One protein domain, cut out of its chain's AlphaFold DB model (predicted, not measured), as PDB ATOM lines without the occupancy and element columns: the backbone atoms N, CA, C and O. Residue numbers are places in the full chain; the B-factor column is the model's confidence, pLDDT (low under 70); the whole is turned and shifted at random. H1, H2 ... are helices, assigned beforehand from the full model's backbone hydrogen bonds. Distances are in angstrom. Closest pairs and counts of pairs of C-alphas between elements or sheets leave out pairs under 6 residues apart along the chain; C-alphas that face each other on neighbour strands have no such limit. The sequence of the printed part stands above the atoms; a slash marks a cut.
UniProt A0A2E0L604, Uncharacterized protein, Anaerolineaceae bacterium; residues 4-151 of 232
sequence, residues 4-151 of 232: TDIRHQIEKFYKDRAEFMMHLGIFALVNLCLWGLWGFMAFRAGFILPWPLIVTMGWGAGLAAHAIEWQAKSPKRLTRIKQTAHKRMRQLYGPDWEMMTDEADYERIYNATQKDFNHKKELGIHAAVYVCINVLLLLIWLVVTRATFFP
ATOM      1  N   THR A   4     -16.589 -19.846  13.094       90.81
ATOM      2  CA  THR A   4     -15.655 -18.932  13.756       90.81
ATOM      3  C   THR A   4     -14.958 -17.993  12.772       90.81
ATOM      4  O   THR A   4     -14.872 -16.796  13.046       90.81
ATOM      5  N   ASP A   5     -14.561 -18.474  11.587       86.62
ATOM      6  CA  ASP A   5     -13.921 -17.632  10.563       86.62
ATOM      7  C   ASP A   5     -14.872 -16.559  10.025       86.62
ATOM      8  O   ASP A   5     -14.456 -15.435   9.731       86.62
ATOM      9  N   ILE A   6     -16.154 -16.908   9.876       87.31
ATOM     10  CA  ILE A   6     -17.194 -15.986   9.404       87.31
ATOM     11  C   ILE A   6     -17.438 -14.906  10.454       87.31
ATOM     12  O   ILE A   6     -17.439 -13.720  10.120       87.31
ATOM     13  N   ARG A   7     -17.608 -15.305  11.722       92.00
ATOM     14  CA  ARG A   7     -17.809 -14.371  12.838       92.00
ATOM     15  C   ARG A   7     -16.643 -13.392  12.951       92.00
ATOM     16  O   ARG A   7     -16.877 -12.186  12.959       92.00
ATOM     17  N   HIS A   8     -15.409 -13.891  12.910       91.44
ATOM     18  CA  HIS A   8     -14.209 -13.060  12.986       91.44
ATOM     19  C   HIS A   8     -14.097 -12.063  11.813       91.44
ATOM     20  O   HIS A   8     -13.766 -10.894  12.009       91.44
ATOM     21  N   GLN A   9     -14.426 -12.477  10.582       88.62
ATOM     22  CA  GLN A   9     -14.444 -11.571   9.421       88.62
ATOM     23  C   GLN A   9     -15.498 -10.464   9.552       88.62
ATOM     24  O   GLN A   9     -15.231  -9.312   9.204       88.62
ATOM     25  N   ILE A  10     -16.690 -10.808  10.042       89.94
ATOM     26  CA  ILE A  10     -17.773  -9.846  10.255       89.94
ATOM     27  C   ILE A  10     -17.384  -8.846  11.345       89.94
ATOM     28  O   ILE A  10     -17.528  -7.641  11.141       89.94
ATOM     29  N   GLU A  11     -16.847  -9.321  12.466       93.69
ATOM     30  CA  GLU A  11     -16.386  -8.474  13.567       93.69
ATOM     31  C   GLU A  11     -15.303  -7.495  13.105       93.69
ATOM     32  O   GLU A  11     -15.421  -6.287  13.325       93.69
ATOM     33  N   LYS A  12     -14.302  -7.987  12.364       91.56
ATOM     34  CA  LYS A  12     -13.258  -7.144  11.775       91.56
ATOM     35  C   LYS A  12     -13.842  -6.061  10.865       91.56
ATOM     36  O   LYS A  12     -13.448  -4.904  10.962       91.56
ATOM     37  N   PHE A  13     -14.819  -6.400  10.023       90.62
ATOM     38  CA  PHE A  13     -15.480  -5.420   9.161       90.62
ATOM     39  C   PHE A  13     -16.222  -4.328   9.953       90.62
ATOM     40  O   PHE A  13     -16.174  -3.154   9.579       90.62
ATOM     41  N   TYR A  14     -16.910  -4.688  11.041       93.44
ATOM     42  CA  TYR A  14     -17.588  -3.709  11.898       93.44
ATOM     43  C   TYR A  14     -16.606  -2.829  12.670       93.44
ATOM     44  O   TYR A  14     -16.857  -1.631  12.804       93.44
ATOM     45  N   LYS A  15     -15.480  -3.390  13.120       94.00
ATOM     46  CA  LYS A  15     -14.400  -2.627  13.748       94.00
ATOM     47  C   LYS A  15     -13.811  -1.598  12.780       94.00
ATOM     48  O   LYS A  15     -13.784  -0.417  13.114       94.00
ATOM     49  N   ASP A  16     -13.463  -2.017  11.563       91.19
ATOM     50  CA  ASP A  16     -12.949  -1.123  10.515       91.19
ATOM     51  C   ASP A  16     -13.974  -0.023  10.167       91.19
ATOM     52  O   ASP A  16     -13.616   1.130   9.934       91.19
ATOM     53  N   ARG A  17     -15.276  -0.348  10.179       92.75
ATOM     54  CA  ARG A  17     -16.345   0.646   9.994       92.75
ATOM     55  C   ARG A  17     -16.380   1.666  11.130       92.75
ATOM     56  O   ARG A  17     -16.552   2.851  10.862       92.75
ATOM     57  N   ALA A  18     -16.292   1.218  12.379       94.62
ATOM     58  CA  ALA A  18     -16.314   2.102  13.541       94.62
ATOM     59  C   ALA A  18     -15.103   3.046  13.535       94.62
ATOM     60  O   ALA A  18     -15.258   4.247  13.756       94.62
ATOM     61  N   GLU A  19     -13.927   2.521  13.196       94.38
ATOM     62  CA  GLU A  19     -12.709   3.307  13.010       94.38
ATOM     63  C   GLU A  19     -12.874   4.353  11.899       94.38
ATOM     64  O   GLU A  19     -12.604   5.533  12.126       94.38
ATOM     65  N   PHE A  20     -13.412   3.970  10.737       94.25
ATOM     66  CA  PHE A  20     -13.718   4.916   9.658       94.25
ATOM     67  C   PHE A  20     -14.701   6.013  10.108       94.25
ATOM     68  O   PHE A  20     -14.468   7.196   9.856       94.25
ATOM     69  N   MET A  21     -15.785   5.646  10.800       95.50
ATOM     70  CA  MET A  21     -16.791   6.602  11.284       95.50
ATOM     71  C   MET A  21     -16.212   7.588  12.305       95.50
ATOM     72  O   MET A  21     -16.582   8.759  12.297       95.50
ATOM     73  N   MET A  22     -15.287   7.139  13.154       96.81
ATOM     74  CA  MET A  22     -14.562   8.004  14.084       96.81
ATOM     75  C   MET A  22     -13.681   9.013  13.337       96.81
ATOM     76  O   MET A  22     -13.762  10.209  13.619       96.81
ATOM     77  N   HIS A  23     -12.906   8.570  12.341       94.25
ATOM     78  CA  HIS A  23     -12.106   9.470  11.500       94.25
ATOM     79  C   HIS A  23     -12.982  10.479  10.749       94.25
ATOM     80  O   HIS A  23     -12.664  11.667  10.723       94.25
ATOM     81  N   LEU A  24     -14.114  10.033  10.196       96.62
ATOM     82  CA  LEU A  24     -15.105  10.896   9.553       96.62
ATOM     83  C   LEU A  24     -15.676  11.934  10.534       96.62
ATOM     84  O   LEU A  24     -15.811  13.103  10.176       96.62
ATOM     85  N   GLY A  25     -15.987  11.524  11.766       97.38
ATOM     86  CA  GLY A  25     -16.489  12.410  12.815       97.38
ATOM     87  C   GLY A  25     -15.478  13.488  13.208       97.38
ATOM     88  O   GLY A  25     -15.819  14.671  13.217       97.38
ATOM     89  N   ILE A  26     -14.222  13.099  13.459       97.25
ATOM     90  CA  ILE A  26     -13.126  14.036  13.767       97.25
ATOM     91  C   ILE A  26     -12.894  14.981  12.587       97.25
ATOM     92  O   ILE A  26     -12.801  16.193  12.777       97.25
ATOM     93  N   PHE A  27     -12.855  14.448  11.363       96.06
ATOM     94  CA  PHE A  27     -12.720  15.242  10.148       96.06
ATOM     95  C   PHE A  27     -13.832  16.293  10.039       96.06
ATOM     96  O   PHE A  27     -13.534  17.468   9.824       96.06
ATOM     97  N   ALA A  28     -15.098  15.906  10.215       97.50
ATOM     98  CA  ALA A  28     -16.231  16.824  10.128       97.50
ATOM     99  C   ALA A  28     -16.181  17.905  11.217       97.50
ATOM    100  O   ALA A  28     -16.354  19.085  10.911       97.50
ATOM    101  N   LEU A  29     -15.885  17.520  12.462       97.69
ATOM    102  CA  LEU A  29     -15.779  18.440  13.594       97.69
ATOM    103  C   LEU A  29     -14.672  19.480  13.379       97.69
ATOM    104  O   LEU A  29     -14.919  20.679  13.492       97.69
ATOM    105  N   VAL A  30     -13.462  19.031  13.029       97.44
ATOM    106  CA  VAL A  30     -12.319  19.923  12.789       97.44
ATOM    107  C   VAL A  30     -12.623  20.870  11.633       97.44
ATOM    108  O   VAL A  30     -12.461  22.076  11.783       97.44
ATOM    109  N   ASN A  31     -13.121  20.362  10.501       95.12
ATOM    110  CA  ASN A  31     -13.436  21.211   9.353       95.12
ATOM    111  C   ASN A  31     -14.517  22.245   9.679       95.12
ATOM    112  O   ASN A  31     -14.360  23.403   9.300       95.12
ATOM    113  N   LEU A  32     -15.561  21.875  10.423       97.62
ATOM    114  CA  LEU A  32     -16.589  22.817  10.865       97.62
ATOM    115  C   LEU A  32     -15.977  23.966  11.681       97.62
ATOM    116  O   LEU A  32     -16.272  25.130  11.410       97.62
ATOM    117  N   CYS A  33     -15.067  23.665  12.610       97.50
ATOM    118  CA  CYS A  33     -14.351  24.682  13.382       97.50
ATOM    119  C   CYS A  33     -13.467  25.581  12.500       97.50
ATOM    120  O   CYS A  33     -13.496  26.802  12.655       97.50
ATOM    121  N   LEU A  34     -12.707  25.007  11.557       96.06
ATOM    122  CA  LEU A  34     -11.840  25.776  10.651       96.06
ATOM    123  C   LEU A  34     -12.658  26.711   9.749       96.06
ATOM    124  O   LEU A  34     -12.307  27.881   9.592       96.06
ATOM    125  N   TRP A  35     -13.766  26.219   9.191       96.06
ATOM    126  CA  TRP A  35     -14.680  27.017   8.372       96.06
ATOM    127  C   TRP A  35     -15.384  28.105   9.183       96.06
ATOM    128  O   TRP A  35     -15.505  29.228   8.697       96.06
ATOM    129  N   GLY A  36     -15.786  27.819  10.425       95.25
ATOM    130  CA  GLY A  36     -16.347  28.817  11.336       95.25
ATOM    131  C   GLY A  36     -15.354  29.937  11.663       95.25
ATOM    132  O   GLY A  36     -15.691  31.117  11.546       95.25
ATOM    133  N   LEU A  37     -14.108  29.578  11.997       94.12
ATOM    134  CA  LEU A  37     -13.032  30.534  12.271       94.12
ATOM    135  C   LEU A  37     -12.721  31.390  11.037       94.12
ATOM    136  O   LEU A  37     -12.640  32.616  11.133       94.12
ATOM    137  N   TRP A  38     -12.570  30.758   9.872       93.88
ATOM    138  CA  TRP A  38     -12.333  31.478   8.626       93.88
ATOM    139  C   TRP A  38     -13.497  32.401   8.271       93.88
ATOM    140  O   TRP A  38     -13.247  33.560   7.970       93.88
ATOM    141  N   GLY A  39     -14.749  31.941   8.355       92.94
ATOM    142  CA  GLY A  39     -15.922  32.764   8.052       92.94
ATOM    143  C   GLY A  39     -16.011  34.000   8.948       92.94
ATOM    144  O   GLY A  39     -16.251  35.106   8.464       92.94
ATOM    145  N   PHE A  40     -15.717  33.839  10.241       92.31
ATOM    146  CA  PHE A  40     -15.643  34.947  11.193       92.31
ATOM    147  C   PHE A  40     -14.538  35.960  10.844       92.31
ATOM    148  O   PHE A  40     -14.764  37.170  10.911       92.31
ATOM    149  N   MET A  41     -13.351  35.484  10.446       90.00
ATOM    150  CA  MET A  41     -12.238  36.349  10.031       90.00
ATOM    151  C   MET A  41     -12.488  37.017   8.674       90.00
ATOM    152  O   MET A  41     -12.237  38.210   8.529       90.00
ATOM    153  N   ALA A  42     -13.012  36.283   7.692       87.62
ATOM    154  CA  ALA A  42     -13.308  36.778   6.351       87.62
ATOM    155  C   ALA A  42     -14.333  37.919   6.391       87.62
ATOM    156  O   ALA A  42     -14.132  38.939   5.734       87.62
ATOM    157  N   PHE A  43     -15.362  37.794   7.239       84.25
ATOM    158  CA  PHE A  43     -16.360  38.844   7.460       84.25
ATOM    159  C   PHE A  43     -15.755  40.146   8.014       84.25
ATOM    160  O   PHE A  43     -16.251  41.227   7.711       84.25
ATOM    161  N   ARG A  44     -14.680  40.065   8.812       82.88
ATOM    162  CA  ARG A  44     -14.040  41.243   9.427       82.88
ATOM    163  C   ARG A  44     -12.871  41.828   8.640       82.88
ATOM    164  O   ARG A  44     -12.683  43.038   8.678       82.88
ATOM    165  N   ALA A  45     -12.066  40.993   7.990       81.44
ATOM    166  CA  ALA A  45     -10.757  41.382   7.460       81.44
ATOM    167  C   ALA A  45     -10.668  41.354   5.924       81.44
ATOM    168  O   ALA A  45      -9.602  41.624   5.378       81.44
ATOM    169  N   GLY A  46     -11.749  40.999   5.216       74.94
ATOM    170  CA  GLY A  46     -11.745  40.930   3.749       74.94
ATOM    171  C   GLY A  46     -10.811  39.851   3.187       74.94
ATOM    172  O   GLY A  46     -10.336  39.968   2.062       74.94
ATOM    173  N   PHE A  47     -10.515  38.806   3.970       73.25
ATOM    174  CA  PHE A  47      -9.626  37.717   3.564       73.25
ATOM    175  C   PHE A  47     -10.260  36.897   2.430       73.25
ATOM    176  O   PHE A  47     -11.285  36.247   2.621       73.25
ATOM    177  N   ILE A  48      -9.643  36.922   1.245       74.81
ATOM    178  CA  ILE A  48     -10.249  36.385   0.012       74.81
ATOM    179  C   ILE A  48     -10.062  34.866  -0.120       74.81
ATOM    180  O   ILE A  48     -10.926  34.185  -0.669       74.81
ATOM    181  N   LEU A  49      -8.948  34.315   0.372       83.38
ATOM    182  CA  LEU A  49      -8.634  32.898   0.183       83.38
ATOM    183  C   LEU A  49      -9.214  32.031   1.321       83.38
ATOM    184  O   LEU A  49      -8.801  32.202   2.475       83.38
ATOM    185  N   PRO A  50     -10.104  31.062   1.028       88.88
ATOM    186  CA  PRO A  50     -10.585  30.093   2.007       88.88
ATOM    187  C   PRO A  50      -9.526  29.025   2.272       88.88
ATOM    188  O   PRO A  50      -9.603  27.916   1.756       88.88
ATOM    189  N   TRP A  51      -8.527  29.328   3.101       90.69
ATOM    190  CA  TRP A  51      -7.502  28.348   3.477       90.69
ATOM    191  C   TRP A  51      -8.058  27.034   4.074       90.69
ATOM    192  O   TRP A  51      -7.429  26.003   3.818       90.69
ATOM    193  N   PRO A  52      -9.224  26.980   4.772       94.62
ATOM    194  CA  PRO A  52      -9.781  25.700   5.212       94.62
ATOM    195  C   PRO A  52     -10.089  24.759   4.051       94.62
ATOM    196  O   PRO A  52      -9.995  23.553   4.229       94.62
ATOM    197  N   LEU A  53     -10.367  25.284   2.852       91.94
ATOM    198  CA  LEU A  53     -10.589  24.484   1.647       91.94
ATOM    199  C   LEU A  53      -9.400  23.560   1.348       91.94
ATOM    200  O   LEU A  53      -9.599  22.405   0.981       91.94
ATOM    201  N   ILE A  54      -8.168  24.046   1.538       91.56
ATOM    202  CA  ILE A  54      -6.944  23.259   1.323       91.56
ATOM    203  C   ILE A  54      -6.903  22.085   2.303       91.56
ATOM    204  O   ILE A  54      -6.632  20.954   1.903       91.56
ATOM    205  N   VAL A  55      -7.233  22.338   3.572       93.56
ATOM    206  CA  VAL A  55      -7.266  21.309   4.618       93.56
ATOM    207  C   VAL A  55      -8.398  20.312   4.365       93.56
ATOM    208  O   VAL A  55      -8.152  19.109   4.374       93.56
ATOM    209  N   THR A  56      -9.611  20.788   4.058       94.31
ATOM    210  CA  THR A  56     -10.773  19.940   3.752       94.31
ATOM    211  C   THR A  56     -10.484  19.012   2.579       94.31
ATOM    212  O   THR A  56     -10.769  17.823   2.663       94.31
ATOM    213  N   MET A  57      -9.898  19.526   1.496       92.44
ATOM    214  CA  MET A  57      -9.625  18.730   0.298       92.44
ATOM    215  C   MET A  57      -8.423  17.800   0.486       92.44
ATOM    216  O   MET A  57      -8.483  16.642   0.078       92.44
ATOM    217  N   GLY A  58      -7.356  18.267   1.143       90.56
ATOM    218  CA  GLY A  58      -6.172  17.455   1.428       90.56
ATOM    219  C   GLY A  58      -6.490  16.276   2.351       90.56
ATOM    220  O   GLY A  58      -6.213  15.127   2.015       90.56
ATOM    221  N   TRP A  59      -7.140  16.538   3.486       92.44
ATOM    222  CA  TRP A  59      -7.564  15.478   4.409       92.44
ATOM    223  C   TRP A  59      -8.737  14.668   3.847       92.44
ATOM    224  O   TRP A  59      -8.814  13.460   4.066       92.44
ATOM    225  N   GLY A  60      -9.622  15.302   3.073       93.75
ATOM    226  CA  GLY A  60     -10.754  14.651   2.416       93.75
ATOM    227  C   GLY A  60     -10.318  13.591   1.407       93.75
ATOM    228  O   GLY A  60     -10.948  12.541   1.324       93.75
ATOM    229  N   ALA A  61      -9.198  13.803   0.708       91.62
ATOM    230  CA  ALA A  61      -8.600  12.787  -0.155       91.62
ATOM    231  C   ALA A  61      -8.165  11.540   0.641       91.62
ATOM    232  O   ALA A  61      -8.445  10.413   0.230       91.62
ATOM    233  N   GLY A  62      -7.543  11.732   1.812       92.19
ATOM    234  CA  GLY A  62      -7.184  10.635   2.718       92.19
ATOM    235  C   GLY A  62      -8.411   9.891   3.256       92.19
ATOM    236  O   GLY A  62      -8.448   8.661   3.262       92.19
ATOM    237  N   LEU A  63      -9.461  10.628   3.620       95.00
ATOM    238  CA  LEU A  63     -10.732  10.056   4.059       95.00
ATOM    239  C   LEU A  63     -11.414   9.243   2.945       95.00
ATOM    240  O   LEU A  63     -11.924   8.153   3.202       95.00
ATOM    241  N   ALA A  64     -11.387   9.732   1.701       93.38
ATOM    242  CA  ALA A  64     -11.900   9.007   0.540       93.38
ATOM    243  C   ALA A  64     -11.118   7.708   0.290       93.38
ATOM    244  O   ALA A  64     -11.724   6.662   0.050       93.38
ATOM    245  N   ALA A  65      -9.787   7.741   0.409       92.44
ATOM    246  CA  ALA A  65      -8.955   6.544   0.317       92.44
ATOM    247  C   ALA A  65      -9.332   5.505   1.389       92.44
ATOM    248  O   ALA A  65      -9.525   4.328   1.071       92.44
ATOM    249  N   HIS A  66      -9.521   5.945   2.636       91.94
ATOM    250  CA  HIS A  66      -9.925   5.068   3.734       91.94
ATOM    251  C   HIS A  66     -11.342   4.497   3.532       91.94
ATOM    252  O   HIS A  66     -11.572   3.312   3.775       91.94
ATOM    253  N   ALA A  67     -12.276   5.287   2.989       93.12
ATOM    254  CA  ALA A  67     -13.617   4.817   2.633       93.12
ATOM    255  C   ALA A  67     -13.577   3.696   1.579       93.12
ATOM    256  O   ALA A  67     -14.266   2.681   1.721       93.12
ATOM    257  N   ILE A  68     -12.745   3.853   0.542       93.12
ATOM    258  CA  ILE A  68     -12.537   2.831  -0.494       93.12
ATOM    259  C   ILE A  68     -11.942   1.563   0.123       93.12
ATOM    260  O   ILE A  68     -12.372   0.456  -0.208       93.12
ATOM    261  N   GLU A  69     -10.978   1.695   1.037       90.69
ATOM    262  CA  GLU A  69     -10.373   0.551   1.719       90.69
ATOM    263  C   GLU A  69     -11.382  -0.205   2.593       90.69
ATOM    264  O   GLU A  69     -11.482  -1.432   2.509       90.69
ATOM    265  N   TRP A  70     -12.173   0.516   3.385       91.69
ATOM    266  CA  TRP A  70     -13.239  -0.069   4.191       91.69
ATOM    267  C   TRP A  70     -14.260  -0.812   3.313       91.69
ATOM    268  O   TRP A  70     -14.570  -1.983   3.554       91.69
ATOM    269  N   GLN A  71     -14.731  -0.185   2.232       91.94
ATOM    270  CA  GLN A  71     -15.662  -0.818   1.295       91.94
ATOM    271  C   GLN A  71     -15.047  -2.061   0.628       91.94
ATOM    272  O   GLN A  71     -15.730  -3.069   0.408       91.94
ATOM    273  N   ALA A  72     -13.743  -2.025   0.348       90.25
ATOM    274  CA  ALA A  72     -12.989  -3.138  -0.211       90.25
ATOM    275  C   ALA A  72     -12.887  -4.350   0.740       90.25
ATOM    276  O   ALA A  72     -12.631  -5.457   0.264       90.25
ATOM    277  N   LYS A  73     -13.135  -4.187   2.044       90.00
ATOM    278  CA  LYS A  73     -13.184  -5.280   3.034       90.00
ATOM    279  C   LYS A  73     -14.603  -5.819   3.281       90.00
ATOM    280  O   LYS A  73     -14.797  -6.679   4.132       90.00
ATOM    281  N   SER A  74     -15.607  -5.349   2.531       91.19
ATOM    282  CA  SER A  74     -17.003  -5.768   2.709       91.19
ATOM    283  C   SER A  74     -17.210  -7.286   2.521       91.19
ATOM    284  O   SER A  74     -16.725  -7.840   1.526       91.19
ATOM    285  N   PRO A  75     -18.028  -7.953   3.368       89.06
ATOM    286  CA  PRO A  75     -18.347  -9.378   3.230       89.06
ATOM    287  C   PRO A  75     -18.885  -9.748   1.843       89.06
ATOM    288  O   PRO A  75     -18.498 -10.762   1.267       89.06
ATOM    289  N   LYS A  76     -19.705  -8.872   1.242       90.38
ATOM    290  CA  LYS A  76     -20.246  -9.071  -0.115       90.38
ATOM    291  C   LYS A  76     -19.136  -9.223  -1.160       90.38
ATOM    292  O   LYS A  76     -19.296  -9.966  -2.126       90.38
ATOM    293  N   ARG A  77     -18.018  -8.514  -0.989       90.31
ATOM    294  CA  ARG A  77     -16.877  -8.568  -1.909       90.31
ATOM    295  C   ARG A  77     -16.078  -9.854  -1.724       90.31
ATOM    296  O   ARG A  77     -15.713 -10.461  -2.724       90.31
ATOM    297  N   LEU A  78     -15.874 -10.300  -0.484       90.75
ATOM    298  CA  LEU A  78     -15.219 -11.581  -0.197       90.75
ATOM    299  C   LEU A  78     -15.986 -12.751  -0.825       90.75
ATOM    300  O   LEU A  78     -15.383 -13.603  -1.474       90.75
ATOM    301  N   THR A  79     -17.319 -12.742  -0.737       92.00
ATOM    302  CA  THR A  79     -18.159 -13.742  -1.414       92.00
ATOM    303  C   THR A  79     -17.976 -13.709  -2.933       92.00
ATOM    304  O   THR A  79     -17.841 -14.763  -3.547       92.00
ATOM    305  N   ARG A  80     -17.895 -12.521  -3.549       93.19
ATOM    306  CA  ARG A  80     -17.636 -12.392  -4.997       93.19
ATOM    307  C   ARG A  80     -16.263 -12.922  -5.402       93.19
ATOM    308  O   ARG A  80     -16.160 -13.553  -6.451       93.19
ATOM    309  N   ILE A  81     -15.227 -12.681  -4.597       93.19
ATOM    310  CA  ILE A  81     -13.878 -13.218  -4.842       93.19
ATOM    311  C   ILE A  81     -13.931 -14.747  -4.822       93.19
ATOM    312  O   ILE A  81     -13.491 -15.372  -5.780       93.19
ATOM    313  N   LYS A  82     -14.562 -15.344  -3.802       93.69
ATOM    314  CA  LYS A  82     -14.728 -16.804  -3.693       93.69
ATOM    315  C   LYS A  82     -15.524 -17.398  -4.852       93.69
ATOM    316  O   LYS A  82     -15.086 -18.362  -5.460       93.69
ATOM    317  N   GLN A  83     -16.655 -16.791  -5.213       95.25
ATOM    318  CA  GLN A  83     -17.457 -17.221  -6.364       95.25
ATOM    319  C   GLN A  83     -16.672 -17.133  -7.677       95.25
ATOM    320  O   GLN A  83     -16.793 -18.005  -8.532       95.25
ATOM    321  N   THR A  84     -15.851 -16.092  -7.839       94.69
ATOM    322  CA  THR A  84     -15.007 -15.922  -9.029       94.69
ATOM    323  C   THR A  84     -13.890 -16.962  -9.062       94.69
ATOM    324  O   THR A  84     -13.663 -17.549 -10.117       94.69
ATOM    325  N   ALA A  85     -13.246 -17.236  -7.925       94.75
ATOM    326  CA  ALA A  85     -12.244 -18.290  -7.802       94.75
ATOM    327  C   ALA A  85     -12.851 -19.664  -8.125       94.75
ATOM    328  O   ALA A  85     -12.348 -20.354  -9.002       94.75
ATOM    329  N   HIS A  86     -14.003 -20.001  -7.539       95.56
ATOM    330  CA  HIS A  86     -14.729 -21.244  -7.816       95.56
ATOM    331  C   HIS A  86     -15.133 -21.366  -9.297       95.56
ATOM    332  O   HIS A  86     -14.970 -22.414  -9.914       95.56
ATOM    333  N   LYS A  87     -15.609 -20.273  -9.915       95.31
ATOM    334  CA  LYS A  87     -15.911 -20.247 -11.353       95.31
ATOM    335  C   LYS A  87     -14.657 -20.495 -12.200       95.31
ATOM    336  O   LYS A  87     -14.753 -21.222 -13.182       95.31
ATOM    337  N   ARG A  88     -13.509 -19.908 -11.835       94.00
ATOM    338  CA  ARG A  88     -12.224 -20.128 -12.522       94.00
ATOM    339  C   ARG A  88     -11.735 -21.570 -12.352       94.00
ATOM    340  O   ARG A  88     -11.358 -22.172 -13.349       94.00
ATOM    341  N   MET A  89     -11.836 -22.149 -11.153       94.75
ATOM    342  CA  MET A  89     -11.521 -23.567 -10.918       94.75
ATOM    343  C   MET A  89     -12.366 -24.477 -11.811       94.75
ATOM    344  O   MET A  89     -11.826 -25.293 -12.552       94.75
ATOM    345  N   ARG A  90     -13.685 -24.250 -11.844       95.31
ATOM    346  CA  ARG A  90     -14.606 -25.017 -12.692       95.31
ATOM    347  C   ARG A  90     -14.315 -24.882 -14.189       95.31
ATOM    348  O   ARG A  90     -14.584 -25.803 -14.951       95.31
ATOM    349  N   GLN A  91     -13.797 -23.734 -14.626       91.31
ATOM    350  CA  GLN A  91     -13.401 -23.510 -16.019       91.31
ATOM    351  C   GLN A  91     -12.098 -24.229 -16.388       91.31
ATOM    352  O   GLN A  91     -11.981 -24.685 -17.520       91.31
ATOM    353  N   LEU A  92     -11.139 -24.313 -15.462       89.69
ATOM    354  CA  LEU A  92      -9.827 -24.920 -15.703       89.69
ATOM    355  C   LEU A  92      -9.851 -26.447 -15.573       89.69
ATOM    356  O   LEU A  92      -9.265 -27.135 -16.400       89.69
ATOM    357  N   TYR A  93     -10.548 -26.964 -14.562       92.38
ATOM    358  CA  TYR A  93     -10.514 -28.382 -14.194       92.38
ATOM    359  C   TYR A  93     -11.854 -29.101 -14.427       92.38
ATOM    360  O   TYR A  93     -11.923 -30.316 -14.320       92.38
ATOM    361  N   GLY A  94     -12.924 -28.385 -14.783       94.50
ATOM    362  CA  GLY A  94     -14.245 -28.965 -15.050       94.50
ATOM    363  C   GLY A  94     -15.200 -28.963 -13.844       94.50
ATOM    364  O   GLY A  94     -14.900 -28.382 -12.801       94.50
ATOM    365  N   PRO A  95     -16.406 -29.552 -13.981       95.88
ATOM    366  CA  PRO A  95     -17.425 -29.564 -12.926       95.88
ATOM    367  C   PRO A  95     -16.959 -30.222 -11.624       95.88
ATOM    368  O   PRO A  95     -17.279 -29.707 -10.559       95.88
ATOM    369  N   ASP A  96     -16.162 -31.284 -11.737       96.19
ATOM    370  CA  ASP A  96     -15.688 -32.120 -10.627       96.19
ATOM    371  C   ASP A  96     -14.293 -31.705 -10.130       96.19
ATOM    372  O   ASP A  96     -13.534 -32.520  -9.607       96.19
ATOM    373  N   TRP A  97     -13.932 -30.430 -10.313       96.12
ATOM    374  CA  TRP A  97     -12.616 -29.901  -9.949       96.12
ATOM    375  C   TRP A  97     -12.240 -30.194  -8.488       96.12
ATOM    376  O   TRP A  97     -11.086 -30.498  -8.217       96.12
ATOM    377  N   GLU A  98     -13.218 -30.202  -7.575       95.38
ATOM    378  CA  GLU A  98     -13.025 -30.486  -6.144       95.38
ATOM    379  C   GLU A  98     -12.402 -31.868  -5.872       95.38
ATOM    380  O   GLU A  98     -11.754 -32.048  -4.848       95.38
ATOM    381  N   MET A  99     -12.572 -32.838  -6.779       94.50
ATOM    382  CA  MET A  99     -11.991 -34.182  -6.647       94.50
ATOM    383  C   MET A  99     -10.613 -34.314  -7.306       94.50
ATOM    384  O   MET A  99      -9.902 -35.282  -7.046       94.50
ATOM    385  N   MET A 100     -10.253 -33.384  -8.193       91.50
ATOM    386  CA  MET A 100      -9.062 -33.482  -9.043       91.50
ATOM    387  C   MET A 100      -7.939 -32.528  -8.637       91.50
ATOM    388  O   MET A 100      -6.809 -32.708  -9.083       91.50
ATOM    389  N   THR A 101      -8.238 -31.516  -7.823       93.81
ATOM    390  CA  THR A 101      -7.271 -30.496  -7.403       93.81
ATOM    391  C   THR A 101      -6.998 -30.567  -5.913       93.81
ATOM    392  O   THR A 101      -7.883 -30.909  -5.131       93.81
ATOM    393  N   ASP A 102      -5.792 -30.176  -5.515       94.94
ATOM    394  CA  ASP A 102      -5.462 -29.972  -4.110       94.94
ATOM    395  C   ASP A 102      -5.890 -28.574  -3.615       94.94
ATOM    396  O   ASP A 102      -6.331 -27.702  -4.372       94.94
ATOM    397  N   GLU A 103      -5.772 -28.353  -2.304       93.38
ATOM    398  CA  GLU A 103      -6.053 -27.047  -1.693       93.38
ATOM    399  C   GLU A 103      -5.086 -25.964  -2.210       93.38
ATOM    400  O   GLU A 103      -5.462 -24.797  -2.332       93.38
ATOM    401  N   ALA A 104      -3.853 -26.339  -2.570       92.88
ATOM    402  CA  ALA A 104      -2.832 -25.405  -3.038       92.88
ATOM    403  C   ALA A 104      -3.198 -24.780  -4.397       92.88
ATOM    404  O   ALA A 104      -3.002 -23.578  -4.606       92.88
ATOM    405  N   ASP A 105      -3.785 -25.559  -5.306       92.56
ATOM    406  CA  ASP A 105      -4.330 -25.080  -6.575       92.56
ATOM    407  C   ASP A 105      -5.474 -24.081  -6.351       92.56
ATOM    408  O   ASP A 105      -5.498 -23.009  -6.974       92.56
ATOM    409  N   TYR A 106      -6.388 -24.377  -5.419       93.75
ATOM    410  CA  TYR A 106      -7.465 -23.452  -5.055       93.75
ATOM    411  C   TYR A 106      -6.916 -22.146  -4.465       93.75
ATOM    412  O   TYR A 106      -7.320 -21.059  -4.897       93.75
ATOM    413  N   GLU A 107      -5.962 -22.221  -3.531       93.62
ATOM    414  CA  GLU A 107      -5.315 -21.045  -2.945       93.62
ATOM    415  C   GLU A 107      -4.598 -20.197  -4.000       93.62
ATOM    416  O   GLU A 107      -4.703 -18.966  -3.971       93.62
ATOM    417  N   ARG A 108      -3.926 -20.816  -4.982       91.50
ATOM    418  CA  ARG A 108      -3.277 -20.096  -6.092       91.50
ATOM    419  C   ARG A 108      -4.291 -19.271  -6.882       91.50
ATOM    420  O   ARG A 108      -4.094 -18.067  -7.078       91.50
ATOM    421  N   ILE A 109      -5.403 -19.885  -7.294       92.25
ATOM    422  CA  ILE A 109      -6.460 -19.211  -8.063       92.25
ATOM    423  C   ILE A 109      -7.186 -18.155  -7.221       92.25
ATOM    424  O   ILE A 109      -7.516 -17.069  -7.724       92.25
ATOM    425  N   TYR A 110      -7.409 -18.426  -5.936       93.94
ATOM    426  CA  TYR A 110      -7.992 -17.472  -5.001       93.94
ATOM    427  C   TYR A 110      -7.097 -16.238  -4.822       93.94
ATOM    428  O   TYR A 110      -7.574 -15.114  -5.006       93.94
ATOM    429  N   ASN A 111      -5.804 -16.429  -4.554       92.38
ATOM    430  CA  ASN A 111      -4.830 -15.351  -4.368       92.38
ATOM    431  C   ASN A 111      -4.663 -14.512  -5.642       92.38
ATOM    432  O   ASN A 111      -4.653 -13.280  -5.572       92.38
ATOM    433  N   ALA A 112      -4.615 -15.153  -6.815       89.88
ATOM    434  CA  ALA A 112      -4.599 -14.458  -8.102       89.88
ATOM    435  C   ALA A 112      -5.853 -13.586  -8.286       89.88
ATOM    436  O   ALA A 112      -5.764 -12.403  -8.615       89.88
ATOM    437  N   THR A 113      -7.032 -14.137  -7.983       91.81
ATOM    438  CA  THR A 113      -8.296 -13.390  -8.036       91.81
ATOM    439  C   THR A 113      -8.287 -12.224  -7.042       91.81
ATOM    440  O   THR A 113      -8.667 -11.108  -7.390       91.81
ATOM    441  N   GLN A 114      -7.824 -12.433  -5.810       92.56
ATOM    442  CA  GLN A 114      -7.726 -11.379  -4.801       92.56
ATOM    443  C   GLN A 114      -6.789 -10.244  -5.240       92.56
ATOM    444  O   GLN A 114      -7.119  -9.070  -5.039       92.56
ATOM    445  N   LYS A 115      -5.662 -10.573  -5.882       89.81
ATOM    446  CA  LYS A 115      -4.722  -9.598  -6.445       89.81
ATOM    447  C   LYS A 115      -5.389  -8.709  -7.500       89.81
ATOM    448  O   LYS A 115      -5.289  -7.488  -7.391       89.81
ATOM    449  N   ASP A 116      -6.174  -9.289  -8.417       88.06
ATOM    450  CA  ASP A 116      -6.941  -8.536  -9.428       88.06
ATOM    451  C   ASP A 116      -7.860  -7.483  -8.778       88.06
ATOM    452  O   ASP A 116      -7.997  -6.347  -9.243       88.06
ATOM    453  N   PHE A 117      -8.510  -7.851  -7.673       90.88
ATOM    454  CA  PHE A 117      -9.371  -6.945  -6.917       90.88
ATOM    455  C   PHE A 117      -8.574  -5.868  -6.167       90.88
ATOM    456  O   PHE A 117      -9.037  -4.727  -6.074       90.88
ATOM    457  N   ASN A 118      -7.404  -6.200  -5.620       89.38
ATOM    458  CA  ASN A 118      -6.547  -5.239  -4.927       89.38
ATOM    459  C   ASN A 118      -5.981  -4.182  -5.878       89.38
ATOM    460  O   ASN A 118      -6.061  -3.003  -5.549       89.38
ATOM    461  N   HIS A 119      -5.559  -4.566  -7.084       87.75
ATOM    462  CA  HIS A 119      -5.109  -3.609  -8.099       87.75
ATOM    463  C   HIS A 119      -6.211  -2.602  -8.469       87.75
ATOM    464  O   HIS A 119      -5.979  -1.396  -8.523       87.75
ATOM    465  N   LYS A 120      -7.460  -3.064  -8.642       88.88
ATOM    466  CA  LYS A 120      -8.609  -2.169  -8.906       88.88
ATOM    467  C   LYS A 120      -8.878  -1.202  -7.750       88.88
ATOM    468  O   LYS A 120      -9.253  -0.057  -7.987       88.88
ATOM    469  N   LYS A 121      -8.703  -1.661  -6.505       92.69
ATOM    470  CA  LYS A 121      -8.822  -0.822  -5.302       92.69
ATOM    471  C   LYS A 121      -7.739   0.257  -5.297       92.69
ATOM    472  O   LYS A 121      -8.062   1.421  -5.103       92.69
ATOM    473  N   GLU A 122      -6.484  -0.125  -5.513       91.25
ATOM    474  CA  GLU A 122      -5.351   0.805  -5.557       91.25
ATOM    475  C   GLU A 122      -5.539   1.857  -6.646       91.25
ATOM    476  O   GLU A 122      -5.420   3.047  -6.359       91.25
ATOM    477  N   LEU A 123      -5.940   1.451  -7.853       91.50
ATOM    478  CA  LEU A 123      -6.285   2.386  -8.921       91.50
ATOM    479  C   LEU A 123      -7.414   3.340  -8.499       91.50
ATOM    480  O   LEU A 123      -7.324   4.539  -8.747       91.50
ATOM    481  N   GLY A 124      -8.451   2.827  -7.827       91.38
ATOM    482  CA  GLY A 124      -9.549   3.638  -7.296       91.38
ATOM    483  C   GLY A 124      -9.090   4.684  -6.277       91.38
ATOM    484  O   GLY A 124      -9.526   5.830  -6.349       91.38
ATOM    485  N   ILE A 125      -8.174   4.321  -5.371       91.62
ATOM    486  CA  ILE A 125      -7.579   5.250  -4.398       91.62
ATOM    487  C   ILE A 125      -6.792   6.349  -5.119       91.62
ATOM    488  O   ILE A 125      -7.025   7.530  -4.865       91.62
ATOM    489  N   HIS A 126      -5.910   5.986  -6.055       90.81
ATOM    490  CA  HIS A 126      -5.121   6.965  -6.809       90.81
ATOM    491  C   HIS A 126      -6.009   7.890  -7.647       90.81
ATOM    492  O   HIS A 126      -5.780   9.096  -7.673       90.81
ATOM    493  N   ALA A 127      -7.052   7.350  -8.282       92.38
ATOM    494  CA  ALA A 127      -8.015   8.138  -9.041       92.38
ATOM    495  C   ALA A 127      -8.786   9.119  -8.143       92.38
ATOM    496  O   ALA A 127      -8.939  10.283  -8.508       92.38
ATOM    497  N   ALA A 128      -9.226   8.689  -6.956       90.88
ATOM    498  CA  ALA A 128      -9.910   9.561  -6.002       90.88
ATOM    499  C   ALA A 128      -9.002  10.707  -5.530       90.88
ATOM    500  O   ALA A 128      -9.398  11.871  -5.601       90.88
ATOM    501  N   VAL A 129      -7.765  10.396  -5.125       90.50
ATOM    502  CA  VAL A 129      -6.770  11.400  -4.716       90.50
ATOM    503  C   VAL A 129      -6.474  12.370  -5.860       90.50
ATOM    504  O   VAL A 129      -6.477  13.583  -5.651       90.50
ATOM    505  N   TYR A 130      -6.286  11.855  -7.079       91.31
ATOM    506  CA  TYR A 130      -6.078  12.668  -8.273       91.31
ATOM    507  C   TYR A 130      -7.236  13.647  -8.494       91.31
ATOM    508  O   TYR A 130      -6.998  14.844  -8.648       91.31
ATOM    509  N   VAL A 131      -8.490  13.185  -8.460       92.62
ATOM    510  CA  VAL A 131      -9.662  14.058  -8.636       92.62
ATOM    511  C   VAL A 131      -9.722  15.125  -7.540       92.62
ATOM    512  O   VAL A 131      -9.861  16.304  -7.858       92.62
ATOM    513  N   CYS A 132      -9.557  14.748  -6.268       90.44
ATOM    514  CA  CYS A 132      -9.584  15.695  -5.150       90.44
ATOM    515  C   CYS A 132      -8.520  16.792  -5.294       90.44
ATOM    516  O   CYS A 132      -8.837  17.977  -5.175       90.44
ATOM    517  N   ILE A 133      -7.272  16.424  -5.595       89.69
ATOM    518  CA  ILE A 133      -6.175  17.390  -5.747       89.69
ATOM    519  C   ILE A 133      -6.416  18.305  -6.951       89.69
ATOM    520  O   ILE A 133      -6.244  19.516  -6.838       89.69
ATOM    521  N   ASN A 134      -6.855  17.770  -8.092       91.69
ATOM    522  CA  ASN A 134      -7.090  18.587  -9.283       91.69
ATOM    523  C   ASN A 134      -8.245  19.574  -9.100       91.69
ATOM    524  O   ASN A 134      -8.122  20.731  -9.497       91.69
ATOM    525  N   VAL A 135      -9.331  19.157  -8.443       93.00
ATOM    526  CA  VAL A 135     -10.423  20.071  -8.078       93.00
ATOM    527  C   VAL A 135      -9.911  21.159  -7.132       93.00
ATOM    528  O   VAL A 135     -10.212  22.331  -7.345       93.00
ATOM    529  N   LEU A 136      -9.093  20.812  -6.134       91.50
ATOM    530  CA  LEU A 136      -8.487  21.796  -5.234       91.50
ATOM    531  C   LEU A 136      -7.619  22.811  -5.993       91.50
ATOM    532  O   LEU A 136      -7.787  24.012  -5.803       91.50
ATOM    533  N   LEU A 137      -6.714  22.350  -6.862       90.38
ATOM    534  CA  LEU A 137      -5.836  23.232  -7.637       90.38
ATOM    535  C   LEU A 137      -6.632  24.133  -8.583       90.38
ATOM    536  O   LEU A 137      -6.313  25.314  -8.706       90.38
ATOM    537  N   LEU A 138      -7.689  23.602  -9.204       91.44
ATOM    538  CA  LEU A 138      -8.589  24.378 -10.049       91.44
ATOM    539  C   LEU A 138      -9.306  25.469  -9.244       91.44
ATOM    540  O   LEU A 138      -9.370  26.609  -9.694       91.44
ATOM    541  N   LEU A 139      -9.804  25.154  -8.045       89.69
ATOM    542  CA  LEU A 139     -10.451  26.134  -7.168       89.69
ATOM    543  C   LEU A 139      -9.471  27.209  -6.688       89.69
ATOM    544  O   LEU A 139      -9.807  28.392  -6.722       89.69
ATOM    545  N   ILE A 140      -8.254  26.823  -6.290       87.56
ATOM    546  CA  ILE A 140      -7.193  27.774  -5.924       87.56
ATOM    547  C   ILE A 140      -6.913  28.707  -7.099       87.56
ATOM    548  O   ILE A 140      -6.887  29.919  -6.916       87.56
ATOM    549  N   TRP A 141      -6.753  28.162  -8.304       88.38
ATOM    550  CA  TRP A 141      -6.525  28.954  -9.507       88.38
ATOM    551  C   TRP A 141      -7.695  29.905  -9.798       88.38
ATOM    552  O   TRP A 141      -7.486  31.099  -9.957       88.38
ATOM    553  N   LEU A 142      -8.948  29.446  -9.744       88.88
ATOM    554  CA  LEU A 142     -10.113  30.317  -9.961       88.88
ATOM    555  C   LEU A 142     -10.208  31.482  -8.957       88.88
ATOM    556  O   LEU A 142     -10.680  32.565  -9.310       88.88
ATOM    557  N   VAL A 143      -9.772  31.276  -7.712       84.56
ATOM    558  CA  VAL A 143      -9.823  32.302  -6.658       84.56
ATOM    559  C   VAL A 143      -8.613  33.238  -6.709       84.56
ATOM    560  O   VAL A 143      -8.777  34.454  -6.628       84.56
ATOM    561  N   VAL A 144      -7.404  32.689  -6.844       83.88
ATOM    562  CA  VAL A 144      -6.134  33.437  -6.792       83.88
ATOM    563  C   VAL A 144      -5.838  34.131  -8.114       83.88
ATOM    564  O   VAL A 144      -5.348  35.258  -8.146       83.88
ATOM    565  N   THR A 145      -6.122  33.465  -9.225       75.38
ATOM    566  CA  THR A 145      -5.542  33.778 -10.530       75.38
ATOM    567  C   THR A 145      -6.354  34.815 -11.308       75.38
ATOM    568  O   THR A 145      -6.145  35.003 -12.501       75.38
ATOM    569  N   ARG A 146      -7.196  35.607 -10.622       67.44
ATOM    570  CA  ARG A 146      -7.891  36.771 -11.209       67.44
ATOM    571  C   ARG A 146      -6.944  37.794 -11.876       67.44
ATOM    572  O   ARG A 146      -7.436  38.672 -12.573       67.44
ATOM    573  N   ALA A 147      -5.622  37.687 -11.687       59.84
ATOM    574  CA  ALA A 147      -4.615  38.607 -12.224       59.84
ATOM    575  C   ALA A 147      -3.470  37.969 -13.050       59.84
ATOM    576  O   ALA A 147      -2.686  38.714 -13.634       59.84
ATOM    577  N   THR A 148      -3.327  36.639 -13.135       63.91
ATOM    578  CA  THR A 148      -2.239  36.004 -13.916       63.91
ATOM    579  C   THR A 148      -2.795  34.997 -14.922       63.91
ATOM    580  O   THR A 148      -3.730  34.272 -14.642       63.91
ATOM    581  N   PHE A 149      -2.263  34.943 -16.143       80.44
ATOM    582  CA  PHE A 149      -2.847  34.111 -17.211       80.44
ATOM    583  C   PHE A 149      -2.334  32.656 -17.215       80.44
ATOM    584  O   PHE A 149      -2.635  31.895 -18.129       80.44
ATOM    585  N   PHE A 150      -1.509  32.259 -16.237       88.44
ATOM    586  CA  PHE A 150      -0.773  30.994 -16.298       88.44
ATOM    587  C   PHE A 150      -1.646  29.788 -15.877       88.44
ATOM    588  O   PHE A 150      -2.076  29.724 -14.720       88.44
ATOM    589  N   PRO A 151      -1.897  28.804 -16.766       89.81
ATOM    590  CA  PRO A 151      -2.834  27.698 -16.544       89.81
ATOM    591  C   PRO A 151      -2.185  26.510 -15.801       89.81
ATOM    592  O   PRO A 151      -2.271  25.362 -16.241       89.81
TER     593      PRO A 151
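This is residues 4 to 151 of the 232 residues of an uncharacterized protein of Anaerolineaceae bacterium (UniProt A0A2E0L604). Long helices H1 and H5 lie on either side of shorter H2 in a row. Beyond H2, H3 crosses the first part of H5, with tiny H4 at that end. The printed part has 148 residues with five named helices, H1 to H5 in order; it is all helix and extended, radius of gyration of the C-alphas 23.1 A, spanning 77 by 39 by 17 A.

Find C-alpha 4 at (-15.655, -18.932, 13.756); H1, residues 4 to 45, runs 60.8 A from there. H5, residues 103 to 144, runs 60.7 A to C-alpha 144 at (-6.134, 33.437, -6.792). Between come H2, residues 51 to 72, 32.2 A; H3, 75 to 93, 26.9 A; and H4, 97 to 100, 5.1 A.

H1 and H2 form a hairpin and touch, closest C-alphas Leu 34 and Pro 52, 5.8 A. H2 touches H5's residues 121 to 136, closest C-alphas Ala 65 and Ile 125, 5.1 A, at a shallow tilt of 15 degrees, opposite ways. H3's residues 81 to 89 touch H5 at a steep tilt of 47 degrees, closest C-alphas Ala 85 and Tyr 110, 5.2 A. Every O i to N i+4 pair is within hydrogen-bond range in H3 and H5, 37 of 38 in H1, 16 of 18 in H2; H4 is too short.

The printed part has no cut, its four links are tight, and pLDDT is under 70 at residues 146 to 148.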